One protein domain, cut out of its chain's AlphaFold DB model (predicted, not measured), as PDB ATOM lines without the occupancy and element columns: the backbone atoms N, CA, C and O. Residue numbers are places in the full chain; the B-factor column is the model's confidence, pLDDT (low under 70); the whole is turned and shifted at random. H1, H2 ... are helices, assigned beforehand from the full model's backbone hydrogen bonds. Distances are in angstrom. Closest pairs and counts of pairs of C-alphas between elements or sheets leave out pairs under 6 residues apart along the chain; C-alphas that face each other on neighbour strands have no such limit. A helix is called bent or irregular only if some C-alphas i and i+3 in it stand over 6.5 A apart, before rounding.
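This is residues 8 to 113 of the 230 residues of the protein "Sigma70_r4_2 domain-containing protein" of Iodobacter sp. BJB302 (UniProt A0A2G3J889). One long helix, H6, packs with its earlier part on H3b and H4 in a crossed three-helix group, and its last residues, 101 to 113, stick out as a free arm. Past the other end of this group, H1, H2, H3a and H5 form a cluster of short helices, and the bent helix H3 joins the two parts. The printed part has 106 residues with six named helices, H1 to H6 in chain order, and no named strand; the class is all helix. It is only just loose, close to compact, with a radius of gyration of the C-alphas of 15.8 A and spans of 55 by 27 by 21 A.

H6, residues 84 to 113, is 42.9 A long and ends at C-alpha 113 (37.335, -69.807, 10.826). H4, residues 56 to 72, is 24.4 A long. H3, residues 30 to 51, was assigned as one helix by its hydrogen bonds but is bent: C-alphas 39 and 42 are 7.6 A apart. Its arms are H3a, residues 30 to 39, and H3b, residues 42 to 51. H1, residues 8 to 14, begins at C-alpha 8 (26.584, -22.172, 39.123). H2 is residues 18 to 26 and H5 residues 75 to 79.

H6 touches H4, closest at the C-alphas of Val 66 and Thr 92, 5.9 A, at a steep tilt of 59 degrees, opposite ways. H3b touches H4, closest at C-alphas 48 and 59, 5.0 A. H3a touches H1, closest at C-alphas 32 and 13, 6.0 A. H2 and H3a form a hairpin. H5 touches H2, closest at C-alphas 75 and 26, 4.1 A. H1 and H6 are apart. In H1, H2, H3a, H3b, H4, H5 and H6 every O i to N i+4 pair is within hydrogen-bond range.

The C-alphas farthest apart, of Gln 8 and Leu 112, are 56.7 A apart. The printed part has no cut, and its five links are tight. The pLDDT is under 70 at 16 residues, among them 8 to 11 and 107 to 113.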
ATOM      1  N   GLN A   8      26.980 -23.369  39.883       53.88
ATOM      2  CA  GLN A   8      26.584 -22.172  39.123       53.88
ATOM      3  C   GLN A   8      26.638 -22.384  37.604       53.88
ATOM      4  O   GLN A   8      25.792 -21.854  36.884       53.88
ATOM      5  N   GLN A   9      27.601 -23.164  37.104       53.62
ATOM      6  CA  GLN A   9      27.664 -23.525  35.686       53.62
ATOM      7  C   GLN A   9      26.532 -24.486  35.294       53.62
ATOM      8  O   GLN A   9      25.944 -24.317  34.229       53.62
ATOM      9  N   GLN A  10      26.149 -25.415  36.173       54.22
ATOM     10  CA  GLN A  10      25.041 -26.349  35.945       54.22
ATOM     11  C   GLN A  10      23.682 -25.630  35.907       54.22
ATOM     12  O   GLN A  10      22.876 -25.868  35.010       54.22
ATOM     13  N   GLN A  11      23.452 -24.654  36.798       58.19
ATOM     14  CA  GLN A  11      22.245 -23.813  36.748       58.19
ATOM     15  C   GLN A  11      22.157 -22.944  35.484       58.19
ATOM     16  O   GLN A  11      21.055 -22.661  35.017       58.19
ATOM     17  N   ARG A  12      23.295 -22.528  34.910       74.12
ATOM     18  CA  ARG A  12      23.328 -21.731  33.675       74.12
ATOM     19  C   ARG A  12      22.817 -22.521  32.469       74.12
ATOM     20  O   ARG A  12      22.068 -21.970  31.667       74.12
ATOM     21  N   TRP A  13      23.216 -23.785  32.330       76.06
ATOM     22  CA  TRP A  13      22.828 -24.605  31.178       76.06
ATOM     23  C   TRP A  13      21.429 -25.219  31.323       76.06
ATOM     24  O   TRP A  13      20.754 -25.418  30.313       76.06
ATOM     25  N   GLY A  14      20.929 -25.386  32.553       69.75
ATOM     26  CA  GLY A  14      19.566 -25.862  32.829       69.75
ATOM     27  C   GLY A  14      18.445 -25.058  32.149       69.75
ATOM     28  O   GLY A  14      17.412 -25.620  31.801       69.75
ATOM     29  N   ASN A  15      18.660 -23.772  31.852       75.69
ATOM     30  CA  ASN A  15      17.703 -22.931  31.114       75.69
ATOM     31  C   ASN A  15      18.161 -22.563  29.694       75.69
ATOM     32  O   ASN A  15      17.479 -21.796  29.017       75.69
ATOM     33  N   ALA A  16      19.305 -23.081  29.238       78.75
ATOM     34  CA  ALA A  16      19.830 -22.758  27.919       78.75
ATOM     35  C   ALA A  16      18.911 -23.297  26.817       78.75
ATOM     36  O   ALA A  16      18.377 -24.414  26.900       78.75
ATOM     37  N   SER A  17      18.750 -22.493  25.771       81.31
ATOM     38  CA  SER A  17      18.068 -22.900  24.550       81.31
ATOM     39  C   SER A  17      18.853 -23.994  23.825       81.31
ATOM     40  O   SER A  17      20.066 -24.142  23.981       81.31
ATOM     41  N   GLU A  18      18.161 -24.760  22.983       77.19
ATOM     42  CA  GLU A  18      18.773 -25.827  22.180       77.19
ATOM     43  C   GLU A  18      19.938 -25.302  21.321       77.19
ATOM     44  O   GLU A  18      20.962 -25.969  21.201       77.19
ATOM     45  N   GLN A  19      19.830 -24.081  20.786       79.06
ATOM     46  CA  GLN A  19      20.896 -23.470  19.985       79.06
ATOM     47  C   GLN A  19      22.111 -23.058  20.817       79.06
ATOM     48  O   GLN A  19      23.243 -23.284  20.395       79.06
ATOM     49  N   GLU A  20      21.902 -22.497  22.008       83.00
ATOM     50  CA  GLU A  20      23.002 -22.162  22.918       83.00
ATOM     51  C   GLU A  20      23.744 -23.419  23.374       83.00
ATOM     52  O   GLU A  20      24.975 -23.420  23.433       83.00
ATOM     53  N   LEU A  21      23.006 -24.506  23.622       83.56
ATOM     54  CA  LEU A  21      23.575 -25.805  23.961       83.56
ATOM     55  C   LEU A  21      24.438 -26.346  22.808       83.56
ATOM     56  O   LEU A  21      25.563 -26.770  23.039       83.56
ATOM     57  N   ILE A  22      23.959 -26.271  21.561       82.44
ATOM     58  CA  ILE A  22      24.706 -26.706  20.366       82.44
ATOM     59  C   ILE A  22      26.003 -25.905  20.183       82.44
ATOM     60  O   ILE A  22      27.057 -26.488  19.924       82.44
ATOM     61  N   ILE A  23      25.951 -24.579  20.327       84.00
ATOM     62  CA  ILE A  23      27.133 -23.711  20.190       84.00
ATOM     63  C   ILE A  23      28.163 -24.025  21.285       84.00
ATOM     64  O   ILE A  23      29.370 -24.067  21.028       84.00
ATOM     65  N   ALA A  24      27.695 -24.283  22.505       83.62
ATOM     66  CA  ALA A  24      28.554 -24.636  23.626       83.62
ATOM     67  C   ALA A  24      29.163 -26.041  23.488       83.62
ATOM     68  O   ALA A  24      30.341 -26.222  23.798       83.62
ATOM     69  N   LEU A  25      28.404 -27.002  22.947       83.00
ATOM     70  CA  LEU A  25      28.898 -28.330  22.568       83.00
ATOM     71  C   LEU A  25      29.987 -28.228  21.494       83.00
ATOM     72  O   LEU A  25      31.036 -28.851  21.626       83.00
ATOM     73  N   ALA A  26      29.789 -27.379  20.479       83.00
ATOM     74  CA  ALA A  26      30.797 -27.113  19.454       83.00
ATOM     75  C   ALA A  26      32.080 -26.488  20.028       83.00
ATOM     76  O   ALA A  26      33.149 -26.628  19.447       83.00
ATOM     77  N   SER A  27      31.995 -25.819  21.177       82.25
ATOM     78  CA  SER A  27      33.152 -25.231  21.865       82.25
ATOM     79  C   SER A  27      33.804 -26.189  22.876       82.25
ATOM     80  O   SER A  27      34.639 -25.746  23.661       82.25
ATOM     81  N   HIS A  28      33.407 -27.468  22.897       80.12
ATOM     82  CA  HIS A  28      33.835 -28.482  23.871       80.12
ATOM     83  C   HIS A  28      33.669 -28.036  25.336       80.12
ATOM     84  O   HIS A  28      34.492 -28.342  26.197       80.12
ATOM     85  N   ASN A  29      32.598 -27.293  25.642       84.44
ATOM     86  CA  ASN A  29      32.312 -26.880  27.013       84.44
ATOM     87  C   ASN A  29      31.788 -28.067  27.841       84.44
ATOM     88  O   ASN A  29      30.697 -28.574  27.577       84.44
ATOM     89  N   GLU A  30      32.536 -28.464  28.871       80.62
ATOM     90  CA  GLU A  30      32.202 -29.614  29.725       80.62
ATOM     91  C   GLU A  30      30.837 -29.463  30.420       80.62
ATOM     92  O   GLU A  30      30.023 -30.383  30.391       80.62
ATOM     93  N   GLY A  31      30.524 -28.275  30.951       80.44
ATOM     94  CA  GLY A  31      29.249 -28.028  31.632       80.44
ATOM     95  C   GLY A  31      28.033 -28.100  30.702       80.44
ATOM     96  O   GLY A  31      26.966 -28.560  31.109       80.44
ATOM     97  N   ALA A  32      28.185 -27.690  29.440       82.88
ATOM     98  CA  ALA A  32      27.129 -27.839  28.437       82.88
ATOM     99  C   ALA A  32      26.944 -29.303  28.011       82.88
ATOM    100  O   ALA A  32      25.824 -29.717  27.713       82.88
ATOM    101  N   PHE A  33      28.025 -30.088  28.002       83.31
ATOM    102  CA  PHE A  33      27.977 -31.515  27.697       83.31
ATOM    103  C   PHE A  33      27.278 -32.320  28.801       83.31
ATOM    104  O   PHE A  33      26.440 -33.167  28.497       83.31
ATOM    105  N   GLU A  34      27.540 -32.020  30.075       82.56
ATOM    106  CA  GLU A  34      26.826 -32.642  31.198       82.56
ATOM    107  C   GLU A  34      25.321 -32.345  31.173       82.56
ATOM    108  O   GLU A  34      24.498 -33.250  31.345       82.56
ATOM    109  N   GLU A  35      24.943 -31.088  30.920       84.62
ATOM    110  CA  GLU A  35      23.533 -30.713  30.778       84.62
ATOM    111  C   GLU A  35      22.900 -31.402  29.566       84.62
ATOM    112  O   GLU A  35      21.785 -31.916  29.652       84.62
ATOM    113  N   PHE A  36      23.617 -31.461  28.441       86.12
ATOM    114  CA  PHE A  36      23.176 -32.189  27.259       86.12
ATOM    115  C   PHE A  36      22.890 -33.660  27.581       86.12
ATOM    116  O   PHE A  36      21.808 -34.154  27.256       86.12
ATOM    117  N   ILE A  37      23.825 -34.348  28.244       84.69
ATOM    118  CA  ILE A  37      23.630 -35.739  28.657       84.69
ATOM    119  C   ILE A  37      22.391 -35.829  29.533       84.69
ATOM    120  O   ILE A  37      21.502 -36.610  29.222       84.69
ATOM    121  N   THR A  38      22.286 -35.003  30.570       84.19
ATOM    122  CA  THR A  38      21.165 -35.039  31.520       84.19
ATOM    123  C   THR A  38      19.819 -34.842  30.815       84.19
ATOM    124  O   THR A  38      18.884 -35.616  31.022       84.19
ATOM    125  N   ARG A  39      19.732 -33.859  29.912       82.94
ATOM    126  CA  ARG A  39      18.504 -33.508  29.187       82.94
ATOM    127  C   ARG A  39      18.100 -34.552  28.149       82.94
ATOM    128  O   ARG A  39      16.913 -34.834  27.992       82.94
ATOM    129  N   TYR A  40      19.066 -35.125  27.433       81.69
ATOM    130  CA  TYR A  40      18.807 -36.052  26.326       81.69
ATOM    131  C   TYR A  40      19.016 -37.527  26.693       81.69
ATOM    132  O   TYR A  40      18.770 -38.391  25.852       81.69
ATOM    133  N   HIS A  41      19.386 -37.842  27.939       83.38
ATOM    134  CA  HIS A  41      19.636 -39.200  28.429       83.38
ATOM    135  C   HIS A  41      18.475 -40.148  28.121       83.38
ATOM    136  O   HIS A  41      18.650 -41.124  27.393       83.38
ATOM    137  N   HIS A  42      17.266 -39.829  28.595       80.62
ATOM    138  CA  HIS A  42      16.090 -40.679  28.383       80.62
ATOM    139  C   HIS A  42      15.729 -40.825  26.903       80.62
ATOM    140  O   HIS A  42      15.322 -41.898  26.461       80.62
ATOM    141  N   PHE A  43      15.909 -39.759  26.121       77.12
ATOM    142  CA  PHE A  43      15.652 -39.781  24.686       77.12
ATOM    143  C   PHE A  43      16.630 -40.705  23.948       77.12
ATOM    144  O   PHE A  43      16.205 -41.546  23.157       77.12
ATOM    145  N   LEU A  44      17.928 -40.591  24.232       81.19
ATOM    146  CA  LEU A  44      18.967 -41.429  23.639       81.19
ATOM    147  C   LEU A  44      18.838 -42.891  24.071       81.19
ATOM    148  O   LEU A  44      18.921 -43.774  23.222       81.19
ATOM    149  N   GLN A  45      18.552 -43.155  25.348       79.88
ATOM    150  CA  GLN A  45      18.279 -44.508  25.837       79.88
ATOM    151  C   GLN A  45      17.068 -45.131  25.146       79.88
ATOM    152  O   GLN A  45      17.134 -46.272  24.692       79.88
ATOM    153  N   TYR A  46      15.971 -44.380  25.011       79.81
ATOM    154  CA  TYR A  46      14.796 -44.841  24.276       79.81
ATOM    155  C   TYR A  46      15.142 -45.190  22.823       79.81
ATOM    156  O   TYR A  46      14.717 -46.232  22.324       79.81
ATOM    157  N   LEU A  47      15.931 -44.351  22.142       74.62
ATOM    158  CA  LEU A  47      16.372 -44.625  20.775       74.62
ATOM    159  C   LEU A  47      17.248 -45.882  20.691       74.62
ATOM    160  O   LEU A  47      16.974 -46.731  19.847       74.62
ATOM    161  N   CYS A  48      18.252 -46.022  21.558       78.75
ATOM    162  CA  CYS A  48      19.158 -47.175  21.563       78.75
ATOM    163  C   CYS A  48      18.401 -48.478  21.848       78.75
ATOM    164  O   CYS A  48      18.527 -49.434  21.085       78.75
ATOM    165  N   ASN A  49      17.521 -48.485  22.856       74.94
ATOM    166  CA  ASN A  49      16.682 -49.639  23.187       74.94
ATOM    167  C   ASN A  49      15.752 -50.021  22.032       74.94
ATOM    168  O   ASN A  49      15.573 -51.203  21.740       74.94
ATOM    169  N   ARG A  50      15.170 -49.018  21.364       74.38
ATOM    170  CA  ARG A  50      14.280 -49.231  20.222       74.38
ATOM    171  C   ARG A  50      15.013 -49.803  19.011       74.38
ATOM    172  O   ARG A  50      14.416 -50.587  18.285       74.38
ATOM    173  N   PHE A  51      16.253 -49.390  18.761       72.81
ATOM    174  CA  PHE A  51      17.040 -49.931  17.654       72.81
ATOM    175  C   PHE A  51      17.596 -51.323  17.968       72.81
ATOM    176  O   PHE A  51      17.551 -52.187  17.103       72.81
ATOM    177  N   CYS A  52      18.022 -51.576  19.206       73.25
ATOM    178  CA  CYS A  52      18.591 -52.859  19.626       73.25
ATOM    179  C   CYS A  52      17.547 -53.929  19.991       73.25
ATOM    180  O   CYS A  52      17.908 -54.921  20.622       73.25
ATOM    181  N   SER A  53      16.266 -53.726  19.658       73.56
ATOM    182  CA  SER A  53      15.158 -54.649  19.964       73.56
ATOM    183  C   SER A  53      15.137 -55.151  21.418       73.56
ATOM    184  O   SER A  53      14.763 -56.288  21.683       73.56
ATOM    185  N   GLY A  54      15.552 -54.315  22.377       61.16
ATOM    186  CA  GLY A  54      15.587 -54.679  23.797       61.16
ATOM    187  C   GLY A  54      16.833 -55.437  24.282       61.16
ATOM    188  O   GLY A  54      16.908 -55.734  25.472       61.16
ATOM    189  N   ASN A  55      17.840 -55.693  23.436       74.88
ATOM    190  CA  ASN A  55      19.134 -56.197  23.907       74.88
ATOM    191  C   ASN A  55      19.840 -55.116  24.752       74.88
ATOM    192  O   ASN A  55      20.312 -54.102  24.230       74.88
ATOM    193  N   SER A  56      19.881 -55.333  26.072       73.44
ATOM    194  CA  SER A  56      20.381 -54.357  27.048       73.44
ATOM    195  C   SER A  56      21.869 -54.044  26.879       73.44
ATOM    196  O   SER A  56      22.272 -52.902  27.091       73.44
ATOM    197  N   GLU A  57      22.674 -55.028  26.484       75.50
ATOM    198  CA  GLU A  57      24.123 -54.878  26.341       75.50
ATOM    199  C   GLU A  57      24.458 -54.063  25.092       75.50
ATOM    200  O   GLU A  57      25.037 -52.982  25.193       75.50
ATOM    201  N   ASN A  58      23.916 -54.466  23.938       74.56
ATOM    202  CA  ASN A  58      24.084 -53.721  22.688       74.56
ATOM    203  C   ASN A  58      23.556 -52.283  22.790       74.56
ATOM    204  O   ASN A  58      24.144 -51.366  22.220       74.56
ATOM    205  N   SER A  59      22.465 -52.071  23.532       75.81
ATOM    206  CA  SER A  59      21.903 -50.738  23.756       75.81
ATOM    207  C   SER A  59      22.845 -49.833  24.554       75.81
ATOM    208  O   SER A  59      23.018 -48.665  24.196       75.81
ATOM    209  N   LYS A  60      23.490 -50.359  25.606       81.69
ATOM    210  CA  LYS A  60      24.483 -49.613  26.399       81.69
ATOM    211  C   LYS A  60      25.716 -49.270  25.567       81.69
ATOM    212  O   LYS A  60      26.194 -48.139  25.639       81.69
ATOM    213  N   ASP A  61      26.181 -50.199  24.740       84.00
ATOM    214  CA  ASP A  61      27.325 -49.968  23.856       84.00
ATOM    215  C   ASP A  61      27.009 -48.919  22.792       84.00
ATOM    216  O   ASP A  61      27.746 -47.942  22.636       84.00
ATOM    217  N   SER A  62      25.863 -49.055  22.120       80.19
ATOM    218  CA  SER A  62      25.354 -48.052  21.180       80.19
ATOM    219  C   SER A  62      25.248 -46.671  21.830       80.19
ATOM    220  O   SER A  62      25.667 -45.679  21.236       80.19
ATOM    221  N   TYR A  63      24.737 -46.587  23.061       84.88
ATOM    222  CA  TYR A  63      24.634 -45.329  23.798       84.88
ATOM    223  C   TYR A  63      26.012 -44.696  24.041       84.88
ATOM    224  O   TYR A  63      26.220 -43.522  23.722       84.88
ATOM    225  N   SER A  64      26.973 -45.481  24.532       86.75
ATOM    226  CA  SER A  64      28.358 -45.046  24.756       86.75
ATOM    227  C   SER A  64      29.022 -44.544  23.468       86.75
ATOM    228  O   SER A  64      29.645 -43.480  23.457       86.75
ATOM    229  N   LEU A  65      28.837 -45.260  22.354       87.44
ATOM    230  CA  LEU A  65      29.363 -44.877  21.039       87.44
ATOM    231  C   LEU A  65      28.743 -43.580  20.510       87.44
ATOM    232  O   LEU A  65      29.434 -42.774  19.884       87.44
ATOM    233  N   VAL A  66      27.451 -43.361  20.759       87.19
ATOM    234  CA  VAL A  66      26.770 -42.111  20.401       87.19
ATOM    235  C   VAL A  66      27.332 -40.943  21.202       87.19
ATOM    236  O   VAL A  66      27.647 -39.914  20.609       87.19
ATOM    237  N   LEU A  67      27.517 -41.094  22.516       86.38
ATOM    238  CA  LEU A  67      28.119 -40.046  23.344       86.38
ATOM    239  C   LEU A  67      29.545 -39.710  22.902       86.38
ATOM    240  O   LEU A  67      29.876 -38.534  22.749       86.38
ATOM    241  N   LEU A  68      30.365 -40.730  22.638       86.94
ATOM    242  CA  LEU A  68      31.731 -40.545  22.153       86.94
ATOM    243  C   LEU A  68      31.753 -39.825  20.804       86.94
ATOM    244  O   LEU A  68      32.555 -38.916  20.598       86.94
ATOM    245  N   HIS A  69      30.854 -40.195  19.891       85.38
ATOM    246  CA  HIS A  69      30.725 -39.515  18.610       85.38
ATOM    247  C   HIS A  69      30.395 -38.036  18.802       85.38
ATOM    248  O   HIS A  69      31.081 -37.198  18.244       85.38
ATOM    249  N   ILE A  70      29.408 -37.707  19.637       85.12
ATOM    250  CA  ILE A  70      29.022 -36.313  19.894       85.12
ATOM    251  C   ILE A  70      30.189 -35.518  20.493       85.12
ATOM    252  O   ILE A  70      30.417 -34.383  20.086       85.12
ATOM    253  N   TYR A  71      30.938 -36.116  21.422       83.38
ATOM    254  CA  TYR A  71      32.079 -35.470  22.071       83.38
ATOM    255  C   TYR A  71      33.252 -35.211  21.111       83.38
ATOM    256  O   TYR A  71      33.933 -34.192  21.218       83.38
ATOM    257  N   THR A  72      33.484 -36.130  20.172       82.19
ATOM    258  CA  THR A  72      34.591 -36.074  19.201       82.19
ATOM    259  C   THR A  72      34.224 -35.386  17.886       82.19
ATOM    260  O   THR A  72      35.102 -35.153  17.051       82.19
ATOM    261  N   GLU A  73      32.948 -35.060  17.671       82.94
ATOM    262  CA  GLU A  73      32.492 -34.497  16.406       82.94
ATOM    263  C   GLU A  73      33.052 -33.086  16.192       82.94
ATOM    264  O   GLU A  73      33.191 -32.281  17.112       82.94
ATOM    265  N   SER A  74      33.355 -32.763  14.934       78.12
ATOM    266  CA  SER A  74      33.926 -31.467  14.572       78.12
ATOM    267  C   SER A  74      33.009 -30.299  14.986       78.12
ATOM    268  O   SER A  74      31.855 -30.261  14.535       78.12
ATOM    269  N   PRO A  75      33.540 -29.258  15.662       77.25
ATOM    270  CA  PRO A  75      32.826 -28.024  16.014       77.25
ATOM    271  C   PRO A  75      32.017 -27.419  14.866       77.25
ATOM    272  O   PRO A  75      30.858 -27.037  15.024       77.25
ATOM    273  N   PHE A  76      32.605 -27.404  13.666       74.62
ATOM    274  CA  PHE A  76      31.943 -26.927  12.453       74.62
ATOM    275  C   PHE A  76      30.640 -27.680  12.148       74.62
ATOM    276  O   PHE A  76      29.619 -27.052  11.882       74.62
ATOM    277  N   LYS A  77      30.637 -29.015  12.228       73.38
ATOM    278  CA  LYS A  77      29.440 -29.821  11.955       73.38
ATOM    279  C   LYS A  77      28.385 -29.647  13.040       73.38
ATOM    280  O   LYS A  77      27.206 -29.550  12.714       73.38
ATOM    281  N   LEU A  78      28.812 -29.562  14.302       76.81
ATOM    282  CA  LEU A  78      27.919 -29.290  15.426       76.81
ATOM    283  C   LEU A  78      27.221 -27.932  15.252       76.81
ATOM    284  O   LEU A  78      26.003 -27.852  15.361       76.81
ATOM    285  N   SER A  79      27.955 -26.891  14.848       74.25
ATOM    286  CA  SER A  79      27.403 -25.543  14.628       74.25
ATOM    287  C   SER A  79      26.351 -25.446  13.511       74.25
ATOM    288  O   SER A  79      25.571 -24.497  13.474       74.25
ATOM    289  N   GLN A  80      26.299 -26.427  12.604       75.19
ATOM    290  CA  GLN A  80      25.330 -26.475  11.503       75.19
ATOM    291  C   GLN A  80      24.020 -27.190  11.873       75.19
ATOM    292  O   GLN A  80      23.094 -27.252  11.055       75.19
ATOM    293  N   ILE A  81      23.915 -27.736  13.086       75.12
ATOM    294  CA  ILE A  81      22.725 -28.455  13.539       75.12
ATOM    295  C   ILE A  81      21.581 -27.460  13.767       75.12
ATOM    296  O   ILE A  81      21.650 -26.586  14.624       75.12
ATOM    297  N   ARG A  82      20.486 -27.626  13.015       68.06
ATOM    298  CA  ARG A  82      19.244 -26.853  13.214       68.06
ATOM    299  C   ARG A  82      18.306 -27.460  14.257       68.06
ATOM    300  O   ARG A  82      17.592 -26.721  14.920       68.06
ATOM    301  N   HIS A  83      18.291 -28.791  14.365       72.50
ATOM    302  CA  HIS A  83      17.417 -29.543  15.269       72.50
ATOM    303  C   HIS A  83      18.193 -30.703  15.895       72.50
ATOM    304  O   HIS A  83      18.511 -31.684  15.212       72.50
ATOM    305  N   LEU A  84      18.469 -30.611  17.194       73.12
ATOM    306  CA  LEU A  84      19.290 -31.565  17.932       73.12
ATOM    307  C   LEU A  84      18.606 -32.927  17.989       73.12
ATOM    308  O   LEU A  84      19.216 -33.929  17.641       73.12
ATOM    309  N   GLY A  85      17.308 -32.980  18.300       67.31
ATOM    310  CA  GLY A  85      16.575 -34.253  18.382       67.31
ATOM    311  C   GLY A  85      16.576 -35.061  17.073       67.31
ATOM    312  O   GLY A  85      16.707 -36.288  17.088       67.31
ATOM    313  N   GLY A  86      16.472 -34.380  15.926       65.94
ATOM    314  CA  GLY A  86      16.545 -35.015  14.606       65.94
ATOM    315  C   GLY A  86      17.950 -35.522  14.286       65.94
ATOM    316  O   GLY A  86      18.113 -36.661  13.842       65.94
ATOM    317  N   TRP A  87      18.962 -34.704  14.577       79.50
ATOM    318  CA  TRP A  87      20.363 -35.070  14.402       79.50
ATOM    319  C   TRP A  87      20.771 -36.246  15.301       79.50
ATOM    320  O   TRP A  87      21.333 -37.220  14.807       79.50
ATOM    321  N   LEU A  88      20.384 -36.240  16.579       75.38
ATOM    322  CA  LEU A  88      20.646 -37.335  17.520       75.38
ATOM    323  C   LEU A  88      20.033 -38.655  17.062       75.38
ATOM    324  O   LEU A  88      20.676 -39.700  17.149       75.38
ATOM    325  N   ARG A  89      18.807 -38.627  16.527       71.88
ATOM    326  CA  ARG A  89      18.184 -39.822  15.944       71.88
ATOM    327  C   ARG A  89      19.004 -40.366  14.778       71.88
ATOM    328  O   ARG A  89      19.145 -41.582  14.659       71.88
ATOM    329  N   GLN A  90      19.513 -39.488  13.917       74.88
ATOM    330  CA  GLN A  90      20.341 -39.882  12.782       74.88
ATOM    331  C   GLN A  90      21.672 -40.483  13.243       74.88
ATOM    332  O   GLN A  90      22.008 -41.576  12.798       74.88
ATOM    333  N   VAL A  91      22.369 -39.826  14.173       79.69
ATOM    334  CA  VAL A  91      23.621 -40.319  14.768       79.69
ATOM    335  C   VAL A  91      23.417 -41.685  15.420       79.69
ATOM    336  O   VAL A  91      24.142 -42.626  15.111       79.69
ATOM    337  N   THR A  92      22.388 -41.817  16.263       75.19
ATOM    338  CA  THR A  92      22.083 -43.074  16.966       75.19
ATOM    339  C   THR A  92      21.814 -44.205  15.984       75.19
ATOM    340  O   THR A  92      22.343 -45.302  16.132       75.19
ATOM    341  N   LYS A  93      21.035 -43.930  14.932       77.38
ATOM    342  CA  LYS A  93      20.764 -44.911  13.884       77.38
ATOM    343  C   LYS A  93      22.039 -45.323  13.144       77.38
ATOM    344  O   LYS A  93      22.214 -46.509  12.894       77.38
ATOM    345  N   SER A  94      22.898 -44.372  12.782       78.31
ATOM    346  CA  SER A  94      24.165 -44.671  12.109       78.31
ATOM    347  C   SER A  94      25.062 -45.562  12.968       78.31
ATOM    348  O   SER A  94      25.538 -46.574  12.476       78.31
ATOM    349  N   LYS A  95      25.212 -45.256  14.262       84.44
ATOM    350  CA  LYS A  95      26.031 -46.072  15.173       84.44
ATOM    351  C   LYS A  95      25.477 -47.466  15.409       84.44
ATOM    352  O   LYS A  95      26.243 -48.422  15.411       84.44
ATOM    353  N   PHE A  96      24.158 -47.593  15.522       79.62
ATOM    354  CA  PHE A  96      23.526 -48.902  15.589       79.62
ATOM    355  C   PHE A  96      23.825 -49.745  14.340       79.62
ATOM    356  O   PHE A  96      24.190 -50.911  14.455       79.62
ATOM    357  N   ILE A  97      23.706 -49.155  13.148       76.25
ATOM    358  CA  ILE A  97      23.985 -49.854  11.890       76.25
ATOM    359  C   ILE A  97      25.463 -50.263  11.801       76.25
ATOM    360  O   ILE A  97      25.745 -51.418  11.489       76.25
ATOM    361  N   ASP A  98      26.392 -49.365  12.140       77.94
ATOM    362  CA  ASP A  98      27.829 -49.666  12.182       77.94
ATOM    363  C   ASP A  98      28.128 -50.843  13.131       77.94
ATOM    364  O   ASP A  98      28.881 -51.754  12.784       77.94
ATOM    365  N   GLN A  99      27.497 -50.869  14.310       79.62
ATOM    366  CA  GLN A  99      27.646 -51.958  15.278       79.62
ATOM    367  C   GLN A  99      27.099 -53.283  14.731       79.62
ATOM    368  O   GLN A  99      27.763 -54.309  14.845       79.62
ATOM    369  N   GLN A 100      25.925 -53.273  14.092       76.81
ATOM    370  CA  GLN A 100      25.363 -54.476  13.467       76.81
ATOM    371  C   GLN A 100      26.238 -54.992  12.323       76.81
ATOM    372  O   GLN A 100      26.433 -56.195  12.193       76.81
ATOM    373  N   ARG A 101      26.825 -54.097  11.524       75.69
ATOM    374  CA  ARG A 101      27.784 -54.470  10.476       75.69
ATOM    375  C   ARG A 101      29.011 -55.158  11.048       75.69
ATOM    376  O   ARG A 101      29.410 -56.192  10.524       75.69
ATOM    377  N   TRP A 102      29.584 -54.611  12.119       79.50
ATOM    378  CA  TRP A 102      30.732 -55.220  12.785       79.50
ATOM    379  C   TRP A 102      30.386 -56.600  13.356       79.50
ATOM    380  O   TRP A 102      31.112 -57.556  13.104       79.50
ATOM    381  N   LEU A 103      29.240 -56.730  14.032       76.56
ATOM    382  CA  LEU A 103      28.767 -58.014  14.558       76.56
ATOM    383  C   LEU A 103      28.521 -59.038  13.441       76.56
ATOM    384  O   LEU A 103      28.893 -60.198  13.582       76.56
ATOM    385  N   ASN A 104      27.930 -58.627  12.320       73.81
ATOM    386  CA  ASN A 104      27.687 -59.512  11.180       73.81
ATOM    387  C   ASN A 104      28.994 -59.928  10.494       73.81
ATOM    388  O   ASN A 104      29.158 -61.094  10.144       73.81
ATOM    389  N   ALA A 105      29.936 -58.997  10.327       72.88
ATOM    390  CA  ALA A 105      31.249 -59.282   9.762       72.88
ATOM    391  C   ALA A 105      32.065 -60.212  10.668       72.88
ATOM    392  O   ALA A 105      32.698 -61.136  10.162       72.88
ATOM    393  N   GLU A 106      32.021 -60.018  11.989       76.00
ATOM    394  CA  GLU A 106      32.704 -60.907  12.930       76.00
ATOM    395  C   GLU A 106      32.040 -62.284  12.970       76.00
ATOM    396  O   GLU A 106      32.748 -63.281  12.927       76.00
ATOM    397  N   ASN A 107      30.708 -62.377  12.929       69.94
ATOM    398  CA  ASN A 107      30.024 -63.666  12.791       69.94
ATOM    399  C   ASN A 107      30.406 -64.385  11.491       69.94
ATOM    400  O   ASN A 107      30.674 -65.582  11.522       69.94
ATOM    401  N   LEU A 108      30.496 -63.672  10.365       65.94
ATOM    402  CA  LEU A 108      30.956 -64.250   9.101       65.94
ATOM    403  C   LEU A 108      32.417 -64.714   9.196       65.94
ATOM    404  O   LEU A 108      32.762 -65.791   8.717       65.94
ATOM    405  N   ARG A 109      33.285 -63.928   9.840       63.88
ATOM    406  CA  ARG A 109      34.701 -64.265  10.039       63.88
ATOM    407  C   ARG A 109      34.871 -65.472  10.956       63.88
ATOM    408  O   ARG A 109      35.678 -66.347  10.652       63.88
ATOM    409  N   LEU A 110      34.083 -65.535  12.027       62.31
ATOM    410  CA  LEU A 110      33.995 -66.684  12.918       62.31
ATOM    411  C   LEU A 110      33.506 -67.899  12.139       62.31
ATOM    412  O   LEU A 110      34.208 -68.889  12.149       62.31
ATOM    413  N   GLN A 111      32.424 -67.818  11.361       58.34
ATOM    414  CA  GLN A 111      31.946 -68.925  10.513       58.34
ATOM    415  C   GLN A 111      32.988 -69.408   9.488       58.34
ATOM    416  O   GLN A 111      33.092 -70.607   9.235       58.34
ATOM    417  N   LEU A 112      33.785 -68.499   8.915       57.19
ATOM    418  CA  LEU A 112      34.878 -68.843   8.000       57.19
ATOM    419  C   LEU A 112      36.056 -69.525   8.717       57.19
ATOM    420  O   LEU A 112      36.680 -70.411   8.137       57.19
ATOM    421  N   HIS A 113      36.336 -69.154   9.970       51.78
ATOM    422  CA  HIS A 113      37.335 -69.807  10.826       51.78
ATOM    423  C   HIS A 113      36.818 -71.097  11.496       51.78
ATOM    424  O   HIS A 113      37.603 -71.996  11.774       51.78
TER     425      HIS A 113